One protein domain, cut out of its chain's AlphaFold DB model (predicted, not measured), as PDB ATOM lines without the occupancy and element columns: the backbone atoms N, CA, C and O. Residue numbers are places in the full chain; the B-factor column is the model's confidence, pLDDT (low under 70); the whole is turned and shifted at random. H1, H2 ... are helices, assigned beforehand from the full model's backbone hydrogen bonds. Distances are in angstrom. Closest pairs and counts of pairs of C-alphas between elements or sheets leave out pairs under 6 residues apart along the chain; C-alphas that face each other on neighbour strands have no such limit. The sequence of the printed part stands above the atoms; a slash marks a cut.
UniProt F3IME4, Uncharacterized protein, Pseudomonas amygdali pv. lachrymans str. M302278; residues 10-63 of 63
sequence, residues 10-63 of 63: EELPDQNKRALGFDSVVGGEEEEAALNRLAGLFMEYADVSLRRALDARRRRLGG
ATOM      1  N   GLU A  10       7.928  -2.874  59.980       65.12
ATOM      2  CA  GLU A  10       8.777  -3.715  60.832       65.12
ATOM      3  C   GLU A  10       9.055  -5.079  60.194       65.12
ATOM      4  O   GLU A  10      10.147  -5.621  60.353       65.12
ATOM      5  N   GLU A  11       8.121  -5.580  59.384       69.38
ATOM      6  CA  GLU A  11       8.186  -6.904  58.766       69.38
ATOM      7  C   GLU A  11       9.146  -6.954  57.568       69.38
ATOM      8  O   GLU A  11       9.524  -8.040  57.126       69.38
ATOM      9  N   LEU A  12       9.571  -5.801  57.027       70.12
ATOM     10  CA  LEU A  12      10.473  -5.751  55.873       70.12
ATOM     11  C   LEU A  12      11.872  -6.284  56.230       70.12
ATOM     12  O   LEU A  12      12.479  -5.790  57.183       70.12
ATOM     13  N   PRO A  13      12.433  -7.231  55.450       75.88
ATOM     14  CA  PRO A  13      13.796  -7.700  55.666       75.88
ATOM     15  C   PRO A  13      14.804  -6.549  55.592       75.88
ATOM     16  O   PRO A  13      14.745  -5.728  54.673       75.88
ATOM     17  N   ASP A  14      15.778  -6.530  56.502       72.44
ATOM     18  CA  ASP A  14      16.771  -5.447  56.606       72.44
ATOM     19  C   ASP A  14      17.572  -5.235  55.319       72.44
ATOM     20  O   ASP A  14      17.981  -4.122  55.001       72.44
ATOM     21  N   GLN A  15      17.765  -6.299  54.537       71.69
ATOM     22  CA  GLN A  15      18.439  -6.234  53.243       71.69
ATOM     23  C   GLN A  15      17.664  -5.375  52.229       71.69
ATOM     24  O   GLN A  15      18.265  -4.622  51.466       71.69
ATOM     25  N   ASN A  16      16.330  -5.434  52.264       70.94
ATOM     26  CA  ASN A  16      15.461  -4.636  51.404       70.94
ATOM     27  C   ASN A  16      15.365  -3.192  51.910       70.94
ATOM     28  O   ASN A  16      15.394  -2.269  51.101       70.94
ATOM     29  N   LYS A  17      15.318  -2.990  53.236       70.56
ATOM     30  CA  LYS A  17      15.380  -1.652  53.853       70.56
ATOM     31  C   LYS A  17      16.669  -0.926  53.444       70.56
ATOM     32  O   LYS A  17      16.611   0.186  52.926       70.56
ATOM     33  N   ARG A  18      17.822  -1.601  53.530       70.38
ATOM     34  CA  ARG A  18      19.118  -1.061  53.078       70.38
ATOM     35  C   ARG A  18      19.184  -0.797  51.578       70.38
ATOM     36  O   ARG A  18      19.677   0.249  51.173       70.38
ATOM     37  N   ALA A  19      18.662  -1.699  50.743       70.25
ATOM     38  CA  ALA A  19      18.626  -1.499  49.290       70.25
ATOM     39  C   ALA A  19      17.791  -0.275  48.876       70.25
ATOM     40  O   ALA A  19      18.055   0.357  47.853       70.25
ATOM     41  N   LEU A  20      16.796   0.074  49.689       67.25
ATOM     42  CA  LEU A  20      15.980   1.267  49.517       67.25
ATOM     43  C   LEU A  20      16.633   2.542  50.097       67.25
ATOM     44  O   LEU A  20      16.088   3.627  49.915       67.25
ATOM     45  N   GLY A  21      17.816   2.432  50.714       60.75
ATOM     46  CA  GLY A  21      18.567   3.551  51.290       60.75
ATOM     47  C   GLY A  21      18.224   3.864  52.748       60.75
ATOM     48  O   GLY A  21      18.683   4.876  53.264       60.75
ATOM     49  N   PHE A  22      17.456   3.008  53.426       61.84
ATOM     50  CA  PHE A  22      17.017   3.207  54.812       61.84
ATOM     51  C   PHE A  22      17.987   2.578  55.832       61.84
ATOM     52  O   PHE A  22      17.568   1.791  56.678       61.84
ATOM     53  N   ASP A  23      19.290   2.865  55.736       62.91
ATOM     54  CA  ASP A  23      20.298   2.404  56.722       62.91
ATOM     55  C   ASP A  23      20.572   3.452  57.823       62.91
ATOM     56  O   ASP A  23      21.564   3.373  58.544       62.91
ATOM     57  N   SER A  24      19.710   4.466  57.945       52.34
ATOM     58  CA  SER A  24      19.933   5.640  58.788       52.34
ATOM     59  C   SER A  24      18.719   5.935  59.669       52.34
ATOM     60  O   SER A  24      17.581   5.885  59.212       52.34
ATOM     61  N   VAL A  25      19.017   6.157  60.952       54.53
ATOM     62  CA  VAL A  25      18.182   6.574  62.093       54.53
ATOM     63  C   VAL A  25      16.694   6.814  61.784       54.53
ATOM     64  O   VAL A  25      16.323   7.807  61.163       54.53
ATOM     65  N   VAL A  26      15.838   5.935  62.322       56.19
ATOM     66  CA  VAL A  26      14.375   6.115  62.367       56.19
ATOM     67  C   VAL A  26      14.043   7.484  62.978       56.19
ATOM     68  O   VAL A  26      14.489   7.790  64.085       56.19
ATOM     69  N   GLY A  27      13.260   8.294  62.266       57.25
ATOM     70  CA  GLY A  27      12.785   9.618  62.674       57.25
ATOM     71  C   GLY A  27      13.520  10.819  62.064       57.25
ATOM     72  O   GLY A  27      13.286  11.940  62.514       57.25
ATOM     73  N   GLY A  28      14.409  10.619  61.083       65.75
ATOM     74  CA  GLY A  28      15.125  11.695  60.378       65.75
ATOM     75  C   GLY A  28      14.546  12.053  59.000       65.75
ATOM     76  O   GLY A  28      13.796  11.280  58.410       65.75
ATOM     77  N   GLU A  29      14.955  13.200  58.438       67.94
ATOM     78  CA  GLU A  29      14.575  13.651  57.078       67.94
ATOM     79  C   GLU A  29      14.878  12.604  55.984       67.94
ATOM     80  O   GLU A  29      14.194  12.531  54.962       67.94
ATOM     81  N   GLU A  30      15.883  11.753  56.208       71.81
ATOM     82  CA  GLU A  30      16.256  10.667  55.298       71.81
ATOM     83  C   GLU A  30      15.183   9.567  55.213       71.81
ATOM     84  O   GLU A  30      14.969   9.008  54.135       71.81
ATOM     85  N   GLU A  31      14.457   9.295  56.304       72.31
ATOM     86  CA  GLU A  31      13.335   8.350  56.304       72.31
ATOM     87  C   GLU A  31      12.177   8.891  55.461       72.31
ATOM     88  O   GLU A  31      11.637   8.178  54.616       72.31
ATOM     89  N   GLU A  32      11.834  10.170  55.624       77.19
ATOM     90  CA  GLU A  32      10.773  10.813  54.847       77.19
ATOM     91  C   GLU A  32      11.117  10.859  53.348       77.19
ATOM     92  O   GLU A  32      10.278  10.546  52.498       77.19
ATOM     93  N   ALA A  33      12.368  11.177  53.002       78.38
ATOM     94  CA  ALA A  33      12.839  11.160  51.618       78.38
ATOM     95  C   ALA A  33      12.744   9.760  50.991       78.38
ATOM     96  O   ALA A  33      12.312   9.604  49.842       78.38
ATOM     97  N   ALA A  34      13.110   8.728  51.744       75.50
ATOM     98  CA  ALA A  34      13.074   7.358  51.266       75.50
ATOM     99  C   ALA A  34      11.632   6.802  51.195       75.50
ATOM    100  O   ALA A  34      11.299   6.095  50.238       75.50
ATOM    101  N   LEU A  35      10.731   7.198  52.107       78.56
ATOM    102  CA  LEU A  35       9.292   6.906  52.016       78.56
ATOM    103  C   LEU A  35       8.653   7.582  50.798       78.56
ATOM    104  O   LEU A  35       7.915   6.934  50.053       78.56
ATOM    105  N   ASN A  36       8.983   8.847  50.533       81.69
ATOM    106  CA  ASN A  36       8.529   9.553  49.334       81.69
ATOM    107  C   ASN A  36       9.021   8.869  48.052       81.69
ATOM    108  O   ASN A  36       8.260   8.698  47.096       81.69
ATOM    109  N   ARG A  37      10.274   8.402  48.040       82.12
ATOM    110  CA  ARG A  37      10.821   7.633  46.916       82.12
ATOM    111  C   ARG A  37      10.079   6.310  46.713       82.12
ATOM    112  O   ARG A  37       9.773   5.954  45.576       82.12
ATOM    113  N   LEU A  38       9.754   5.604  47.794       82.81
ATOM    114  CA  LEU A  38       8.982   4.363  47.745       82.81
ATOM    115  C   LEU A  38       7.557   4.599  47.218       82.81
ATOM    116  O   LEU A  38       7.085   3.845  46.367       82.81
ATOM    117  N   ALA A  39       6.892   5.667  47.665       84.25
ATOM    118  CA  ALA A  39       5.580   6.060  47.157       84.25
ATOM    119  C   ALA A  39       5.621   6.361  45.648       84.25
ATOM    120  O   ALA A  39       4.754   5.898  44.904       84.25
ATOM    121  N   GLY A  40       6.665   7.054  45.178       86.88
ATOM    122  CA  GLY A  40       6.898   7.297  43.751       86.88
ATOM    123  C   GLY A  40       6.991   6.001  42.938       86.88
ATOM    124  O   GLY A  40       6.288   5.847  41.940       86.88
ATOM    125  N   LEU A  41       7.772   5.027  43.414       86.50
ATOM    126  CA  LEU A  41       7.913   3.720  42.759       86.50
ATOM    127  C   LEU A  41       6.581   2.960  42.665       86.50
ATOM    128  O   LEU A  41       6.281   2.359  41.630       86.50
ATOM    129  N   PHE A  42       5.758   2.995  43.718       84.69
ATOM    130  CA  PHE A  42       4.430   2.381  43.679       84.69
ATOM    131  C   PHE A  42       3.513   3.048  42.651       84.69
ATOM    132  O   PHE A  42       2.812   2.345  41.919       84.69
ATOM    133  N   MET A  43       3.540   4.379  42.556       91.25
ATOM    134  CA  MET A  43       2.735   5.126  41.585       91.25
ATOM    135  C   MET A  43       3.156   4.835  40.140       91.25
ATOM    136  O   MET A  43       2.298   4.591  39.291       91.25
ATOM    137  N   GLU A  44       4.459   4.782  39.860       91.12
ATOM    138  CA  GLU A  44       4.977   4.411  38.536       91.12
ATOM    139  C   GLU A  44       4.562   2.991  38.142       91.12
ATOM    140  O   GLU A  44       4.084   2.746  37.029       91.12
ATOM    141  N   TYR A  45       4.690   2.040  39.070       92.31
ATOM    142  CA  TYR A  45       4.290   0.661  38.818       92.31
ATOM    143  C   TYR A  45       2.776   0.526  38.587       92.31
ATOM    144  O   TYR A  45       2.339  -0.245  37.720       92.31
ATOM    145  N   ALA A  46       1.966   1.286  39.330       90.69
ATOM    146  CA  ALA A  46       0.520   1.327  39.155       90.69
ATOM    147  C   ALA A  46       0.128   1.875  37.772       90.69
ATOM    148  O   ALA A  46      -0.716   1.272  37.106       90.69
ATOM    149  N   ASP A  47       0.781   2.940  37.294       93.62
ATOM    150  CA  ASP A  47       0.538   3.503  35.957       93.62
ATOM    151  C   ASP A  47       0.865   2.492  34.845       93.62
ATOM    152  O   ASP A  47       0.043   2.229  33.961       93.62
ATOM    153  N   VAL A  48       2.023   1.829  34.922       94.50
ATOM    154  CA  VAL A  48       2.397   0.781  33.955       94.50
ATOM    155  C   VAL A  48       1.379  -0.361  33.955       94.50
ATOM    156  O   VAL A  48       0.981  -0.855  32.893       94.50
ATOM    157  N   SER A  49       0.936  -0.785  35.138       91.06
ATOM    158  CA  SER A  49      -0.056  -1.852  35.287       91.06
ATOM    159  C   SER A  49      -1.414  -1.457  34.695       91.06
ATOM    160  O   SER A  49      -2.028  -2.258  33.984       91.06
ATOM    161  N   LEU A  50      -1.852  -0.212  34.907       90.75
ATOM    162  CA  LEU A  50      -3.089   0.329  34.340       90.75
ATOM    163  C   LEU A  50      -3.041   0.358  32.810       90.75
ATOM    164  O   LEU A  50      -3.973  -0.120  32.160       90.75
ATOM    165  N   ARG A  51      -1.947   0.855  32.223       95.06
ATOM    166  CA  ARG A  51      -1.768   0.884  30.761       95.06
ATOM    167  C   ARG A  51      -1.885  -0.513  30.159       95.06
ATOM    168  O   ARG A  51      -2.656  -0.724  29.226       95.06
ATOM    169  N   ARG A  52      -1.212  -1.501  30.760       94.12
ATOM    170  CA  ARG A  52      -1.294  -2.907  30.325       94.12
ATOM    171  C   ARG A  52      -2.717  -3.463  30.408       94.12
ATOM    172  O   ARG A  52      -3.138  -4.196  29.510       94.12
ATOM    173  N   ALA A  53      -3.462  -3.124  31.459       93.62
ATOM    174  CA  ALA A  53      -4.850  -3.548  31.620       93.62
ATOM    175  C   ALA A  53      -5.771  -2.919  30.560       93.62
ATOM    176  O   ALA A  53      -6.613  -3.611  29.982       93.62
ATOM    177  N   LEU A  54      -5.581  -1.631  30.256       94.12
ATOM    178  CA  LEU A  54      -6.315  -0.930  29.200       94.12
ATOM    179  C   LEU A  54      -6.015  -1.518  27.818       94.12
ATOM    180  O   LEU A  54      -6.947  -1.789  27.059       94.12
ATOM    181  N   ASP A  55      -4.751  -1.817  27.519       94.56
ATOM    182  CA  ASP A  55      -4.352  -2.473  26.269       94.56
ATOM    183  C   ASP A  55      -4.940  -3.884  26.141       94.56
ATOM    184  O   ASP A  55      -5.381  -4.298  25.065       94.56
ATOM    185  N   ALA A  56      -4.970  -4.650  27.234       93.56
ATOM    186  CA  ALA A  56      -5.616  -5.960  27.261       93.56
ATOM    187  C   ALA A  56      -7.130  -5.850  27.018       93.56
ATOM    188  O   ALA A  56      -7.688  -6.626  26.241       93.56
ATOM    189  N   ARG A  57      -7.796  -4.863  27.630       90.00
ATOM    190  CA  ARG A  57      -9.223  -4.597  27.415       90.00
ATOM    191  C   ARG A  57      -9.510  -4.176  25.974       90.00
ATOM    192  O   ARG A  57     -10.459  -4.682  25.385       90.00
ATOM    193  N   ARG A  58      -8.685  -3.303  25.387       91.00
ATOM    194  CA  ARG A  58      -8.825  -2.860  23.992       91.00
ATOM    195  C   ARG A  58      -8.744  -4.032  23.020       91.00
ATOM    196  O   ARG A  58      -9.599  -4.154  22.153       91.00
ATOM    197  N   ARG A  59      -7.771  -4.929  23.216       88.88
ATOM    198  CA  ARG A  59      -7.636  -6.160  22.418       88.88
ATOM    199  C   ARG A  59      -8.861  -7.071  22.511       88.88
ATOM    200  O   ARG A  59      -9.203  -7.701  21.524       88.88
ATOM    201  N   ARG A  60      -9.534  -7.124  23.666       83.94
ATOM    202  CA  ARG A  60     -10.775  -7.902  23.839       83.94
ATOM    203  C   ARG A  60     -12.004  -7.269  23.182       83.94
ATOM    204  O   ARG A  60     -12.945  -7.992  22.898       83.94
ATOM    205  N   LEU A  61     -12.027  -5.948  22.999       80.88
ATOM    206  CA  LEU A  61     -13.173  -5.218  22.434       80.88
ATOM    207  C   LEU A  61     -13.062  -4.974  20.920       80.88
ATOM    208  O   LEU A  61     -14.043  -4.566  20.310       80.88
ATOM    209  N   GLY A  62     -11.878  -5.167  20.335       67.75
ATOM    210  CA  GLY A  62     -11.611  -4.996  18.901       67.75
ATOM    211  C   GLY A  62     -11.339  -6.302  18.149       67.75
ATOM    212  O   GLY A  62     -10.663  -6.249  17.124       67.75
ATOM    213  N   GLY A  63     -11.784  -7.442  18.690       54.19
ATOM    214  CA  GLY A  63     -11.729  -8.762  18.053       54.19
ATOM    215  C   GLY A  63     -13.106  -9.233  17.618       54.19
ATOM    216  O   GLY A  63     -14.081  -8.867  18.313       54.19
TER     217      GLY A  63
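What this domain is: This is residues 10 to 63 of the 63 residues of an uncharacterized protein of Pseudomonas amygdali pv. lachrymans str. M302278 (UniProt F3IME4). A short helix, H1, leads through a looping link into one long, unbent helix, H2, which makes the length of a rod. H1 sits beside the beginning of H2, apart from it, and residues 39 to 63, of which 39 to 61 belong to H2, stick out alone. The printed part has 54 residues with two named helices, H1 then H2, and no named strand; the class is all helix. It is extended, with a radius of gyration of the C-alphas of 17.2 A and spans of 55 by 21 by 15 A.

Where its parts are: H1 is residues 14 to 19, beginning at C-alpha 14 (16.771, -5.447, 56.606). H2 is residues 29 to 61, 48.2 A from first to last C-alpha, from (14.575, 13.651, 57.078) to (-13.173, -5.218, 22.434).

How they stand to each other: H1 and H2 are apart, joined by a short link of 9 residues. In both helices every O i to N i+4 pair is within hydrogen-bond range.

The domain as a whole: The C-alphas farthest apart, Val 25 and Gly 63, are 55.4 A apart. The printed part has no cut. Residues 24 to 29 also stand free. The model's pLDDT is under 70 at residues 10 to 11, 20 to 29 and 62 to 63.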